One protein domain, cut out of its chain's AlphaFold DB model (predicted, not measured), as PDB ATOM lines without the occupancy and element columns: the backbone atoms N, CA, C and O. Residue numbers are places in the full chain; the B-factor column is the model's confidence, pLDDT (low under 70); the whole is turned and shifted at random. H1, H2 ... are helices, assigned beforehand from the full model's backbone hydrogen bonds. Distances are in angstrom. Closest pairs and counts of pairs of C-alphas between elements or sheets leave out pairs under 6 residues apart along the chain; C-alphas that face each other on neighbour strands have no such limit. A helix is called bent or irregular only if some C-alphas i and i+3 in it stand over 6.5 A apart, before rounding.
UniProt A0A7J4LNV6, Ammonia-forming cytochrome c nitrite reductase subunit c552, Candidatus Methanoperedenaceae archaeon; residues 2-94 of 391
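What this domain is: This is residues 2 to 94 of the 391 residues of the protein "Ammonia-forming cytochrome c nitrite reductase subunit c552" of Candidatus Methanoperedenaceae archaeon (UniProt A0A7J4LNV6). Six short helices lie along a curved path: the H3-H4 hairpin makes one end of the longest axis, H5 lies near the middle with H1, and the unnamed tail 81 to 94 after H6 makes the other end. The 93 printed residues hold H1 to H6 and no named strand, all helix in class with 39 residues in helices; the whole is compact, radius of gyration of the C-alphas 14.2 A, spans 46 by 35 by 21 A.

How they stand to each other: H1, residues 11 to 15, touches H2, residues 19 to 26, closest at the C-alphas of Lys 15 and Tyr 22, 5.5 A. H3, residues 30 to 39, and H4, residues 46 to 52, form a helical hairpin, closest at C-alphas 33 and 52, 5.1 A, at a steep tilt of 39 degrees, opposite ways. H5, residues 69 to 73, only just touches H1, with 3 pairs of C-alphas within 8 A. H6, residues 77 to 80, touches no helix. O i to N i+4 pairs are within hydrogen-bond range throughout H1, H2 and H5, 2 of 3 in H4 and 2 of 6 in H3, where 5 of 7 O i to N i+3 pairs are.

Where its parts are: H1 begins at C-alpha 11 (-28.111, 33.338, 5.444); H6 ends at C-alpha 80 (-29.442, 22.991, -0.122). H3, 15.4 A long, is irregular: C-alphas 31 and 34 are 8.1 A apart.

The domain as a whole: The printed part has no cut; the link H4 to H5 is long, and residues 2 to 4 are under 70 in pLDDT.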
ATOM      1  N   PRO A   2     -46.922  12.515   3.829       40.75
ATOM      2  CA  PRO A   2     -46.973  13.828   3.194       40.75
ATOM      3  C   PRO A   2     -45.557  14.414   3.194       40.75
ATOM      4  O   PRO A   2     -44.820  14.238   4.164       40.75
ATOM      5  N   ALA A   3     -45.147  15.024   2.081       52.44
ATOM      6  CA  ALA A   3     -43.831  15.641   1.991       52.44
ATOM      7  C   ALA A   3     -43.699  16.692   3.106       52.44
ATOM      8  O   ALA A   3     -44.577  17.541   3.261       52.44
ATOM      9  N   GLN A   4     -42.630  16.600   3.900       63.25
ATOM     10  CA  GLN A   4     -42.308  17.600   4.916       63.25
ATOM     11  C   GLN A   4     -42.175  18.962   4.222       63.25
ATOM     12  O   GLN A   4     -41.496  19.064   3.201       63.25
ATOM     13  N   ALA A   5     -42.830  19.997   4.752       79.75
ATOM     14  CA  ALA A   5     -42.660  21.349   4.235       79.75
ATOM     15  C   ALA A   5     -41.192  21.786   4.370       79.75
ATOM     16  O   ALA A   5     -40.544  21.484   5.378       79.75
ATOM     17  N   ALA A   6     -40.681  22.495   3.362       89.75
ATOM     18  CA  ALA A   6     -39.328  23.035   3.392       89.75
ATOM     19  C   ALA A   6     -39.133  23.953   4.613       89.75
ATOM     20  O   ALA A   6     -40.034  24.692   5.014       89.75
ATOM     21  N   SER A   7     -37.942  23.899   5.199       94.12
ATOM     22  CA  SER A   7     -37.538  24.670   6.373       94.12
ATOM     23  C   SER A   7     -36.521  25.748   6.007       94.12
ATOM     24  O   SER A   7     -35.788  25.636   5.020       94.12
ATOM     25  N   TYR A   8     -36.519  26.816   6.801       96.50
ATOM     26  CA  TYR A   8     -35.582  27.919   6.649       96.50
ATOM     27  C   TYR A   8     -34.197  27.505   7.163       96.50
ATOM     28  O   TYR A   8     -34.092  26.928   8.247       96.50
ATOM     29  N   VAL A   9     -33.143  27.786   6.398       96.75
ATOM     30  CA  VAL A   9     -31.758  27.365   6.696       96.75
ATOM     31  C   VAL A   9     -30.826  28.518   7.064       96.75
ATOM     32  O   VAL A   9     -29.752  28.286   7.617       96.75
ATOM     33  N   GLY A  10     -31.240  29.755   6.793       96.50
ATOM     34  CA  GLY A  10     -30.556  30.969   7.207       96.50
ATOM     35  C   GLY A  10     -29.435  31.426   6.269       96.50
ATOM     36  O   GLY A  10     -28.901  30.655   5.465       96.50
ATOM     37  N   PRO A  11     -29.035  32.704   6.381       96.31
ATOM     38  CA  PRO A  11     -28.111  33.338   5.444       96.31
ATOM     39  C   PRO A  11     -26.690  32.754   5.506       96.31
ATOM     40  O   PRO A  11     -26.018  32.694   4.478       96.31
ATOM     41  N   GLU A  12     -26.243  32.247   6.661       96.75
ATOM     42  CA  GLU A  12     -24.929  31.594   6.788       96.75
ATOM     43  C   GLU A  12     -24.829  30.302   5.976       96.75
ATOM     44  O   GLU A  12     -23.767  29.977   5.445       96.75
ATOM     45  N   ARG A  13     -25.938  29.565   5.828       96.75
ATOM     46  CA  ARG A  13     -25.963  28.392   4.953       96.75
ATOM     47  C   ARG A  13     -25.874  28.814   3.489       96.75
ATOM     48  O   ARG A  13     -25.135  28.193   2.732       96.75
ATOM     49  N   CYS A  14     -26.571  29.885   3.105       95.94
ATOM     50  CA  CYS A  14     -26.519  30.440   1.750       95.94
ATOM     51  C   CYS A  14     -25.108  30.930   1.380       95.94
ATOM     52  O   CYS A  14     -24.640  30.664   0.274       95.94
ATOM     53  N   LYS A  15     -24.404  31.579   2.320       97.62
ATOM     54  CA  LYS A  15     -23.034  32.095   2.149       97.62
ATOM     55  C   LYS A  15     -22.047  31.049   1.629       97.62
ATOM     56  O   LYS A  15     -21.160  31.393   0.860       97.62
ATOM     57  N   GLN A  16     -22.209  29.783   2.018       96.75
ATOM     58  CA  GLN A  16     -21.289  28.699   1.648       96.75
ATOM     59  C   GLN A  16     -21.188  28.480   0.129       96.75
ATOM     60  O   GLN A  16     -20.161  28.001  -0.340       96.75
ATOM     61  N   CYS A  17     -22.232  28.843  -0.627       96.25
ATOM     62  CA  CYS A  17     -22.256  28.750  -2.091       96.25
ATOM     63  C   CYS A  17     -22.459  30.112  -2.789       96.25
ATOM     64  O   CYS A  17     -22.103  30.248  -3.956       96.25
ATOM     65  N   HIS A  18     -23.026  31.104  -2.095       95.94
ATOM     66  CA  HIS A  18     -23.382  32.435  -2.612       95.94
ATOM     67  C   HIS A  18     -22.660  33.552  -1.849       95.94
ATOM     68  O   HIS A  18     -23.271  34.509  -1.374       95.94
ATOM     69  N   GLU A  19     -21.348  33.404  -1.668       97.38
ATOM     70  CA  GLU A  19     -20.533  34.364  -0.920       97.38
ATOM     71  C   GLU A  19     -20.598  35.801  -1.481       97.38
ATOM     72  O   GLU A  19     -20.766  36.725  -0.677       97.38
ATOM     73  N   PRO A  20     -20.549  36.038  -2.812       95.69
ATOM     74  CA  PRO A  20     -20.653  37.390  -3.360       95.69
ATOM     75  C   PRO A  20     -21.996  38.060  -3.041       95.69
ATOM     76  O   PRO A  20     -22.027  39.196  -2.563       95.69
ATOM     77  N   GLU A  21     -23.109  37.353  -3.259       95.62
ATOM     78  CA  GLU A  21     -24.448  37.865  -2.961       95.62
ATOM     79  C   GLU A  21     -24.644  38.079  -1.458       95.62
ATOM     80  O   GLU A  21     -25.205  39.098  -1.049       95.62
ATOM     81  N   TYR A  22     -24.140  37.162  -0.625       96.75
ATOM     82  CA  TYR A  22     -24.160  37.310   0.829       96.75
ATOM     83  C   TYR A  22     -23.399  38.565   1.268       96.75
ATOM     84  O   TYR A  22     -23.899  39.316   2.102       96.75
ATOM     85  N   GLY A  23     -22.211  38.822   0.710       96.00
ATOM     86  CA  GLY A  23     -21.405  39.995   1.052       96.00
ATOM     87  C   GLY A  23     -22.160  41.307   0.822       96.00
ATOM     88  O   GLY A  23     -22.155  42.186   1.685       96.00
ATOM     89  N   LEU A  24     -22.876  41.405  -0.302       94.88
ATOM     90  CA  LEU A  24     -23.710  42.564  -0.630       94.88
ATOM     91  C   LEU A  24     -24.961  42.639   0.249       94.88
ATOM     92  O   LEU A  24     -25.288  43.706   0.768       94.88
ATOM     93  N   TRP A  25     -25.636  41.517   0.489       95.94
ATOM     94  CA  TRP A  25     -26.756  41.478   1.424       95.94
ATOM     95  C   TRP A  25     -26.340  41.944   2.827       95.94
ATOM     96  O   TRP A  25     -27.038  42.761   3.426       95.94
ATOM     97  N   ASN A  26     -25.189  41.497   3.330       95.94
ATOM     98  CA  ASN A  26     -24.730  41.762   4.692       95.94
ATOM     99  C   ASN A  26     -24.494  43.260   4.974       95.94
ATOM    100  O   ASN A  26     -24.662  43.716   6.106       95.94
ATOM    101  N   ILE A  27     -24.171  44.054   3.951       94.06
ATOM    102  CA  ILE A  27     -24.014  45.515   4.072       94.06
ATOM    103  C   ILE A  27     -25.290  46.304   3.734       94.06
ATOM    104  O   ILE A  27     -25.287  47.532   3.803       94.06
ATOM    105  N   SER A  28     -26.375  45.626   3.362       93.69
ATOM    106  CA  SER A  28     -27.629  46.257   2.948       93.69
ATOM    107  C   SER A  28     -28.500  46.703   4.131       93.69
ATOM    108  O   SER A  28     -28.270  46.347   5.286       93.69
ATOM    109  N   ALA A  29     -29.565  47.456   3.840       92.94
ATOM    110  CA  ALA A  29     -30.590  47.768   4.837       92.94
ATOM    111  C   ALA A  29     -31.367  46.516   5.290       92.94
ATOM    112  O   ALA A  29     -31.796  46.448   6.438       92.94
ATOM    113  N   HIS A  30     -31.514  45.510   4.422       94.81
ATOM    114  CA  HIS A  30     -32.255  44.286   4.732       94.81
ATOM    115  C   HIS A  30     -31.575  43.443   5.812       94.81
ATOM    116  O   HIS A  30     -32.269  42.957   6.702       94.81
ATOM    117  N   SER A  31     -30.239  43.345   5.820       96.06
ATOM    118  CA  SER A  31     -29.497  42.647   6.887       96.06
ATOM    119  C   SER A  31     -29.541  43.374   8.235       96.06
ATOM    120  O   SER A  31     -29.195  42.789   9.259       96.06
ATOM    121  N   ARG A  32     -29.976  44.640   8.249       94.75
ATOM    122  CA  ARG A  32     -30.075  45.495   9.442       94.75
ATOM    123  C   ARG A  32     -31.511  45.907   9.756       94.75
ATOM    124  O   ARG A  32     -31.707  46.817  10.560       94.75
ATOM    125  N   ALA A  33     -32.506  45.264   9.142       94.56
ATOM    126  CA  ALA A  33     -33.902  45.669   9.260       94.56
ATOM    127  C   ALA A  33     -34.345  45.785  10.730       94.56
ATOM    128  O   ALA A  33     -34.964  46.779  11.109       94.56
ATOM    129  N   MET A  34     -33.958  44.841  11.592       94.50
ATOM    130  CA  MET A  34     -34.326  44.860  13.011       94.50
ATOM    131  C   MET A  34     -33.741  46.055  13.775       94.50
ATOM    132  O   MET A  34     -34.371  46.574  14.694       94.50
ATOM    133  N   ALA A  35     -32.552  46.531  13.391       94.38
ATOM    134  CA  ALA A  35     -31.874  47.619  14.095       94.38
ATOM    135  C   ALA A  35     -32.699  48.917  14.092       94.38
ATOM    136  O   ALA A  35     -32.682  49.656  15.074       94.38
ATOM    137  N   VAL A  36     -33.461  49.164  13.021       89.12
ATOM    138  CA  VAL A  36     -34.347  50.332  12.922       89.12
ATOM    139  C   VAL A  36     -35.483  50.246  13.940       89.12
ATOM    140  O   VAL A  36     -35.771  51.243  14.592       89.12
ATOM    141  N   LEU A  37     -36.081  49.063  14.133       91.69
ATOM    142  CA  LEU A  37     -37.155  48.876  15.115       91.69
ATOM    143  C   LEU A  37     -36.653  49.015  16.549       91.69
ATOM    144  O   LEU A  37     -37.322  49.634  17.372       91.69
ATOM    145  N   ILE A  38     -35.465  48.479  16.843       92.69
ATOM    146  CA  ILE A  38     -34.831  48.621  18.160       92.69
ATOM    147  C   ILE A  38     -34.626  50.105  18.488       92.69
ATOM    148  O   ILE A  38     -34.950  50.541  19.589       92.69
ATOM    149  N   ALA A  39     -34.144  50.892  17.523       91.75
ATOM    150  CA  ALA A  39     -33.885  52.317  17.715       91.75
ATOM    151  C   ALA A  39     -35.147  53.139  18.038       91.75
ATOM    152  O   ALA A  39     -35.037  54.192  18.662       91.75
ATOM    153  N   VAL A  40     -36.331  52.664  17.637       89.44
ATOM    154  CA  VAL A  40     -37.620  53.333  17.887       89.44
ATOM    155  C   VAL A  40     -38.512  52.588  18.887       89.44
ATOM    156  O   VAL A  40     -39.675  52.941  19.034       89.44
ATOM    157  N   ASN A  41     -37.972  51.590  19.595       92.88
ATOM    158  CA  ASN A  41     -38.690  50.776  20.583       92.88
ATOM    159  C   ASN A  41     -39.917  50.014  20.023       92.88
ATOM    160  O   ASN A  41     -40.900  49.801  20.727       92.88
ATOM    161  N   GLU A  42     -39.844  49.567  18.766       93.38
ATOM    162  CA  GLU A  42     -40.896  48.794  18.075       93.38
ATOM    163  C   GLU A  42     -40.470  47.337  17.800       93.38
ATOM    164  O   GLU A  42     -41.109  46.610  17.041       93.38
ATOM    165  N   SER A  43     -39.376  46.864  18.408       92.19
ATOM    166  CA  SER A  43     -38.798  45.536  18.134       92.19
ATOM    167  C   SER A  43     -39.645  44.347  18.607       92.19
ATOM    168  O   SER A  43     -39.295  43.204  18.328       92.19
ATOM    169  N   THR A  44     -40.737  44.587  19.334       92.19
ATOM    170  CA  THR A  44     -41.712  43.561  19.749       92.19
ATOM    171  C   THR A  44     -43.070  43.725  19.068       92.19
ATOM    172  O   THR A  44     -43.992  42.962  19.348       92.19
ATOM    173  N   ASN A  45     -43.226  44.725  18.200       92.31
ATOM    174  CA  ASN A  45     -44.477  44.979  17.506       92.31
ATOM    175  C   ASN A  45     -44.665  43.944  16.389       92.31
ATOM    176  O   ASN A  45     -43.939  43.960  15.397       92.31
ATOM    177  N   ALA A  46     -45.645  43.052  16.549       92.75
ATOM    178  CA  ALA A  46     -45.911  41.963  15.610       92.75
ATOM    179  C   ALA A  46     -46.086  42.452  14.161       92.75
ATOM    180  O   ALA A  46     -45.508  41.864  13.253       92.75
ATOM    181  N   HIS A  47     -46.777  43.578  13.959       90.44
ATOM    182  CA  HIS A  47     -46.972  44.169  12.633       90.44
ATOM    183  C   HIS A  47     -45.643  44.623  12.004       90.44
ATOM    184  O   HIS A  47     -45.423  44.484  10.805       90.44
ATOM    185  N   CYS A  48     -44.712  45.142  12.807       91.94
ATOM    186  CA  CYS A  48     -43.378  45.496  12.325       91.94
ATOM    187  C   CYS A  48     -42.524  44.247  12.051       91.94
ATOM    188  O   CYS A  48     -41.744  44.218  11.098       91.94
ATOM    189  N   LEU A  49     -42.676  43.194  12.857       94.38
ATOM    190  CA  LEU A  49     -41.914  41.955  12.709       94.38
ATOM    191  C   LEU A  49     -42.241  41.198  11.415       94.38
ATOM    192  O   LEU A  49     -41.336  40.558  10.879       94.38
ATOM    193  N   GLU A  50     -43.451  41.341  10.865       92.50
ATOM    194  CA  GLU A  50     -43.825  40.799   9.545       92.50
ATOM    195  C   GLU A  50     -42.852  41.219   8.435       92.50
ATOM    196  O   GLU A  50     -42.531  40.424   7.553       92.50
ATOM    197  N   CYS A  51     -42.346  42.454   8.504       93.62
ATOM    198  CA  CYS A  51     -41.475  43.032   7.480       93.62
ATOM    199  C   CYS A  51     -39.992  43.073   7.868       93.62
ATOM    200  O   CYS A  51     -39.130  43.227   7.007       93.62
ATOM    201  N   HIS A  52     -39.677  42.978   9.160       95.38
ATOM    202  CA  HIS A  52     -38.316  43.143   9.685       95.38
ATOM    203  C   HIS A  52     -37.664  41.822  10.126       95.38
ATOM    204  O   HIS A  52     -36.565  41.823  10.692       95.38
ATOM    205  N   THR A  53     -38.316  40.691   9.858       96.62
ATOM    206  CA  THR A  53     -37.803  39.339  10.113       96.62
ATOM    207  C   THR A  53     -37.999  38.442   8.894       96.62
ATOM    208  O   THR A  53     -38.660  38.815   7.927       96.62
ATOM    209  N   THR A  54     -37.410  37.247   8.916       96.56
ATOM    210  CA  THR A  54     -37.636  36.229   7.885       96.56
ATOM    211  C   THR A  54     -38.469  35.090   8.447       96.56
ATOM    212  O   THR A  54     -38.158  34.549   9.510       96.56
ATOM    213  N   GLY A  55     -39.487  34.675   7.692       94.75
ATOM    214  CA  GLY A  55     -40.333  33.540   8.051       94.75
ATOM    215  C   GLY A  55     -41.225  33.817   9.256       94.75
ATOM    216  O   GLY A  55     -41.414  32.914  10.071       94.75
ATOM    217  N   PHE A  56     -41.721  35.053   9.381       95.38
ATOM    218  CA  PHE A  56     -42.712  35.434  10.384       95.38
ATOM    219  C   PHE A  56     -43.991  34.596  10.241       95.38
ATOM    220  O   PHE A  56     -44.413  34.263   9.129       95.38
ATOM    221  N   ARG A  57     -44.593  34.230  11.370       92.62
ATOM    222  CA  ARG A  57     -45.778  33.376  11.468       92.62
ATOM    223  C   ARG A  57     -46.857  34.071  12.285       92.62
ATOM    224  O   ARG A  57     -46.579  34.930  13.114       92.62
ATOM    225  N   SER A  58     -48.100  33.640  12.097       89.75
ATOM    226  CA  SER A  58     -49.269  34.199  12.790       89.75
ATOM    227  C   SER A  58     -49.236  34.045  14.315       89.75
ATOM    228  O   SER A  58     -49.976  34.734  15.005       89.75
ATOM    229  N   ASP A  59     -48.408  33.143  14.846       91.06
ATOM    230  CA  ASP A  59     -48.177  32.977  16.287       91.06
ATOM    231  C   ASP A  59     -47.139  33.967  16.859       91.06
ATOM    232  O   ASP A  59     -46.794  33.890  18.036       91.06
ATOM    233  N   GLY A  60     -46.637  34.895  16.036       89.44
ATOM    234  CA  GLY A  60     -45.638  35.895  16.412       89.44
ATOM    235  C   GLY A  60     -44.193  35.397  16.346       89.44
ATOM    236  O   GLY A  60     -43.271  36.174  16.601       89.44
ATOM    237  N   THR A  61     -43.964  34.127  15.999       93.31
ATOM    238  CA  THR A  61     -42.612  33.582  15.826       93.31
ATOM    239  C   THR A  61     -42.054  33.895  14.442       93.31
ATOM    240  O   THR A  61     -42.788  34.081  13.475       93.31
ATOM    241  N   TYR A  62     -40.731  33.905  14.316       96.00
ATOM    242  CA  TYR A  62     -40.024  34.048  13.044       96.00
ATOM    243  C   TYR A  62     -38.857  33.061  12.973       96.00
ATOM    244  O   TYR A  62     -38.430  32.514  13.989       96.00
ATOM    245  N   ALA A  63     -38.360  32.785  11.768       96.25
ATOM    246  CA  ALA A  63     -37.229  31.881  11.571       96.25
ATOM    247  C   ALA A  63     -35.886  32.574  11.834       96.25
ATOM    248  O   ALA A  63     -35.015  31.995  12.479       96.25
ATOM    249  N   PHE A  64     -35.729  33.815  11.362       96.81
ATOM    250  CA  PHE A  64     -34.492  34.583  11.516       96.81
ATOM    251  C   PHE A  64     -34.760  36.069  11.741       96.81
ATOM    252  O   PHE A  64     -35.721  36.627  11.210       96.81
ATOM    253  N   LEU A  65     -33.870  36.715  12.500       94.81
ATOM    254  CA  LEU A  65     -33.812  38.172  12.582       94.81
ATOM    255  C   LEU A  65     -33.430  38.765  11.222       94.81
ATOM    256  O   LEU A  65     -32.611  38.190  10.501       94.81
ATOM    257  N   ASN A  66     -33.953  39.961  10.943       97.06
ATOM    258  CA  ASN A  66     -33.742  40.709   9.705       97.06
ATOM    259  C   ASN A  66     -34.386  40.064   8.465       97.06
ATOM    260  O   ASN A  66     -34.897  38.942   8.490       97.06
ATOM    261  N   VAL A  67     -34.347  40.796   7.351       96.44
ATOM    262  CA  VAL A  67     -34.779  40.303   6.041       96.44
ATOM    263  C   VAL A  67     -33.589  39.589   5.403       96.44
ATOM    264  O   VAL A  67     -32.618  40.226   5.000       96.44
ATOM    265  N   THR A  68     -33.633  38.259   5.355       95.94
ATOM    266  CA  THR A  68     -32.556  37.391   4.848       95.94
ATOM    267  C   THR A  68     -32.867  36.886   3.432       95.94
ATOM    268  O   THR A  68     -33.906  37.215   2.861       95.94
ATOM    269  N   CYS A  69     -31.984  36.063   2.853       95.50
ATOM    270  CA  CYS A  69     -32.141  35.493   1.507       95.50
ATOM    271  C   CYS A  69     -33.519  34.838   1.294       95.50
ATOM    272  O   CYS A  69     -34.151  34.992   0.249       95.50
ATOM    273  N   GLU A  70     -33.993  34.117   2.307       95.25
ATOM    274  CA  GLU A  70     -35.195  33.289   2.239       95.25
ATOM    275  C   GLU A  70     -36.495  34.104   2.333       95.25
ATOM    276  O   GLU A  70     -37.566  33.564   2.063       95.25
ATOM    277  N   ALA A  71     -36.421  35.407   2.632       93.56
ATOM    278  CA  ALA A  71     -37.574  36.304   2.544       93.56
ATOM    279  C   ALA A  71     -38.040  36.494   1.088       93.56
ATOM    280  O   ALA A  71     -39.232  36.630   0.832       93.56
ATOM    281  N   CYS A  72     -37.110  36.452   0.124       92.00
ATOM    282  CA  CYS A  72     -37.422  36.533  -1.307       92.00
ATOM    283  C   CYS A  72     -37.345  35.168  -2.008       92.00
ATOM    284  O   CYS A  72     -38.100  34.906  -2.945       92.00
ATOM    285  N   HIS A  73     -36.431  34.296  -1.569       93.12
ATOM    286  CA  HIS A  73     -36.182  32.994  -2.195       93.12
ATOM    287  C   HIS A  73     -36.985  31.832  -1.589       93.12
ATOM    288  O   HIS A  73     -36.968  30.730  -2.147       93.12
ATOM    289  N   GLY A  74     -37.726  32.083  -0.505       92.19
ATOM    290  CA  GLY A  74     -38.442  31.063   0.257       92.19
ATOM    291  C   GLY A  74     -37.508  30.175   1.082       92.19
ATOM    292  O   GLY A  74     -36.288  30.324   1.043       92.19
ATOM    293  N   ALA A  75     -38.098  29.239   1.826       95.44
ATOM    294  CA  ALA A  75     -37.375  28.266   2.641       95.44
ATOM    295  C   ALA A  75     -36.435  27.386   1.789       95.44
ATOM    296  O   ALA A  75     -36.862  26.729   0.839       95.44
ATOM    297  N   GLY A  76     -35.152  27.369   2.143       95.69
ATOM    298  CA  GLY A  76     -34.067  26.827   1.332       95.69
ATOM    299  C   GLY A  76     -33.685  25.375   1.614       95.69
ATOM    300  O   GLY A  76     -32.792  24.868   0.935       95.69
ATOM    301  N   SER A  77     -34.310  24.669   2.568       96.06
ATOM    302  CA  SER A  77     -33.887  23.299   2.929       96.06
ATOM    303  C   SER A  77     -33.912  22.320   1.757       96.06
ATOM    304  O   SER A  77     -33.028  21.475   1.631       96.06
ATOM    305  N   ASP A  78     -34.910  22.433   0.884       95.38
ATOM    306  CA  ASP A  78     -35.010  21.601  -0.312       95.38
ATOM    307  C   ASP A  78     -33.929  21.957  -1.332       95.38
ATOM    308  O   ASP A  78     -33.428  21.076  -2.024       95.38
ATOM    309  N   HIS A  79     -33.564  23.238  -1.426       95.62
ATOM    310  CA  HIS A  79     -32.513  23.714  -2.316       95.62
ATOM    311  C   HIS A  79     -31.149  23.185  -1.881       95.62
ATOM    312  O   HIS A  79     -30.457  22.557  -2.672       95.62
ATOM    313  N   VAL A  80     -30.779  23.366  -0.613       94.81
ATOM    314  CA  VAL A  80     -29.442  22.991  -0.122       94.81
ATOM    315  C   VAL A  80     -29.195  21.482  -0.094       94.81
ATOM    316  O   VAL A  80     -28.043  21.065  -0.027       94.81
ATOM    317  N   ASN A  81     -30.263  20.679  -0.125       94.06
ATOM    318  CA  ASN A  81     -30.209  19.217  -0.140       94.06
ATOM    319  C   ASN A  81     -30.517  18.623  -1.526       94.06
ATOM    320  O   ASN A  81     -30.559  17.401  -1.678       94.06
ATOM    321  N   ALA A  82     -30.775  19.458  -2.535       93.75
ATOM    322  CA  ALA A  82     -31.060  18.983  -3.880       93.75
ATOM    323  C   ALA A  82     -29.792  18.504  -4.594       93.75
ATOM    324  O   ALA A  82     -28.689  19.010  -4.388       93.75
ATOM    325  N   THR A  83     -29.977  17.558  -5.513       92.88
ATOM    326  CA  THR A  83     -28.930  17.191  -6.469       92.88
ATOM    327  C   THR A  83     -28.647  18.362  -7.421       92.88
ATOM    328  O   THR A  83     -29.544  19.190  -7.641       92.88
ATOM    329  N   PRO A  84     -27.447  18.448  -8.028       90.31
ATOM    330  CA  PRO A  84     -27.083  19.535  -8.940       90.31
ATOM    331  C   PRO A  84     -28.118  19.805 -10.041       90.31
ATOM    332  O   PRO A  84     -28.404  20.958 -10.365       90.31
ATOM    333  N   GLU A  85     -28.755  18.751 -10.557       92.25
ATOM    334  CA  GLU A  85     -29.771  18.829 -11.612       92.25
ATOM    335  C   GLU A  85     -31.068  19.498 -11.130       92.25
ATOM    336  O   GLU A  85     -31.811  20.074 -11.925       92.25
ATOM    337  N   LYS A  86     -31.353  19.438  -9.823       91.44
ATOM    338  CA  LYS A  86     -32.589  19.935  -9.202       91.44
ATOM    339  C   LYS A  86     -32.412  21.240  -8.428       91.44
ATOM    340  O   LYS A  86     -33.415  21.870  -8.106       91.44
ATOM    341  N   LEU A  87     -31.183  21.701  -8.176       89.12
ATOM    342  CA  LEU A  87     -30.912  22.934  -7.417       89.12
ATOM    343  C   LEU A  87     -31.779  24.113  -7.883       89.12
ATOM    344  O   LEU A  87     -32.437  24.780  -7.084       89.12
ATOM    345  N   ARG A  88     -31.844  24.336  -9.200       86.06
ATOM    346  CA  ARG A  88     -32.542  25.486  -9.793       86.06
ATOM    347  C   ARG A  88     -34.068  25.422  -9.703       86.06
ATOM    348  O   ARG A  88     -34.694  26.437 -10.003       86.06
ATOM    349  N   THR A  89     -34.662  24.280  -9.363       88.88
ATOM    350  CA  THR A  89     -36.124  24.110  -9.255       88.88
ATOM    351  C   THR A  89     -36.613  24.103  -7.810       88.88
ATOM    352  O   THR A  89     -37.815  24.130  -7.572       88.88
ATOM    353  N   LYS A  90     -35.689  24.097  -6.842       92.62
ATOM    354  CA  LYS A  90     -35.979  24.030  -5.406       92.62
ATOM    355  C   LYS A  90     -35.862  25.370  -4.680       92.62
ATOM    356  O   LYS A  90     -35.783  25.395  -3.461       92.62
ATOM    357  N   VAL A  91     -35.870  26.471  -5.428       90.50
ATOM    358  CA  VAL A  91     -35.767  27.838  -4.906       90.50
ATOM    359  C   VAL A  91     -36.681  28.773  -5.693       90.50
ATOM    360  O   VAL A  91     -36.851  28.605  -6.906       90.50
ATOM    361  N   ILE A  92     -37.265  29.767  -5.022       88.94
ATOM    362  CA  ILE A  92     -38.091  30.784  -5.680       88.94
ATOM    363  C   ILE A  92     -37.181  31.719  -6.484       88.94
ATOM    364  O   ILE A  92     -36.187  32.234  -5.979       88.94
ATOM    365  N   LYS A  93     -37.526  31.947  -7.756       85.06
ATOM    366  CA  LYS A  93     -36.816  32.857  -8.678       85.06
ATOM    367  C   LYS A  93     -37.789  33.836  -9.331       85.06
ATOM    368  O   LYS A  93     -37.790  34.003 -10.548       85.06
ATOM    369  N   SER A  94     -38.679  34.404  -8.525       84.62
ATOM    370  CA  SER A  94     -39.681  35.337  -9.025       84.62
ATOM    371  C   SER A  94     -39.061  36.712  -9.238       84.62
ATOM    372  O   SER A  94     -38.405  37.240  -8.341       84.62
TER     373      SER A  94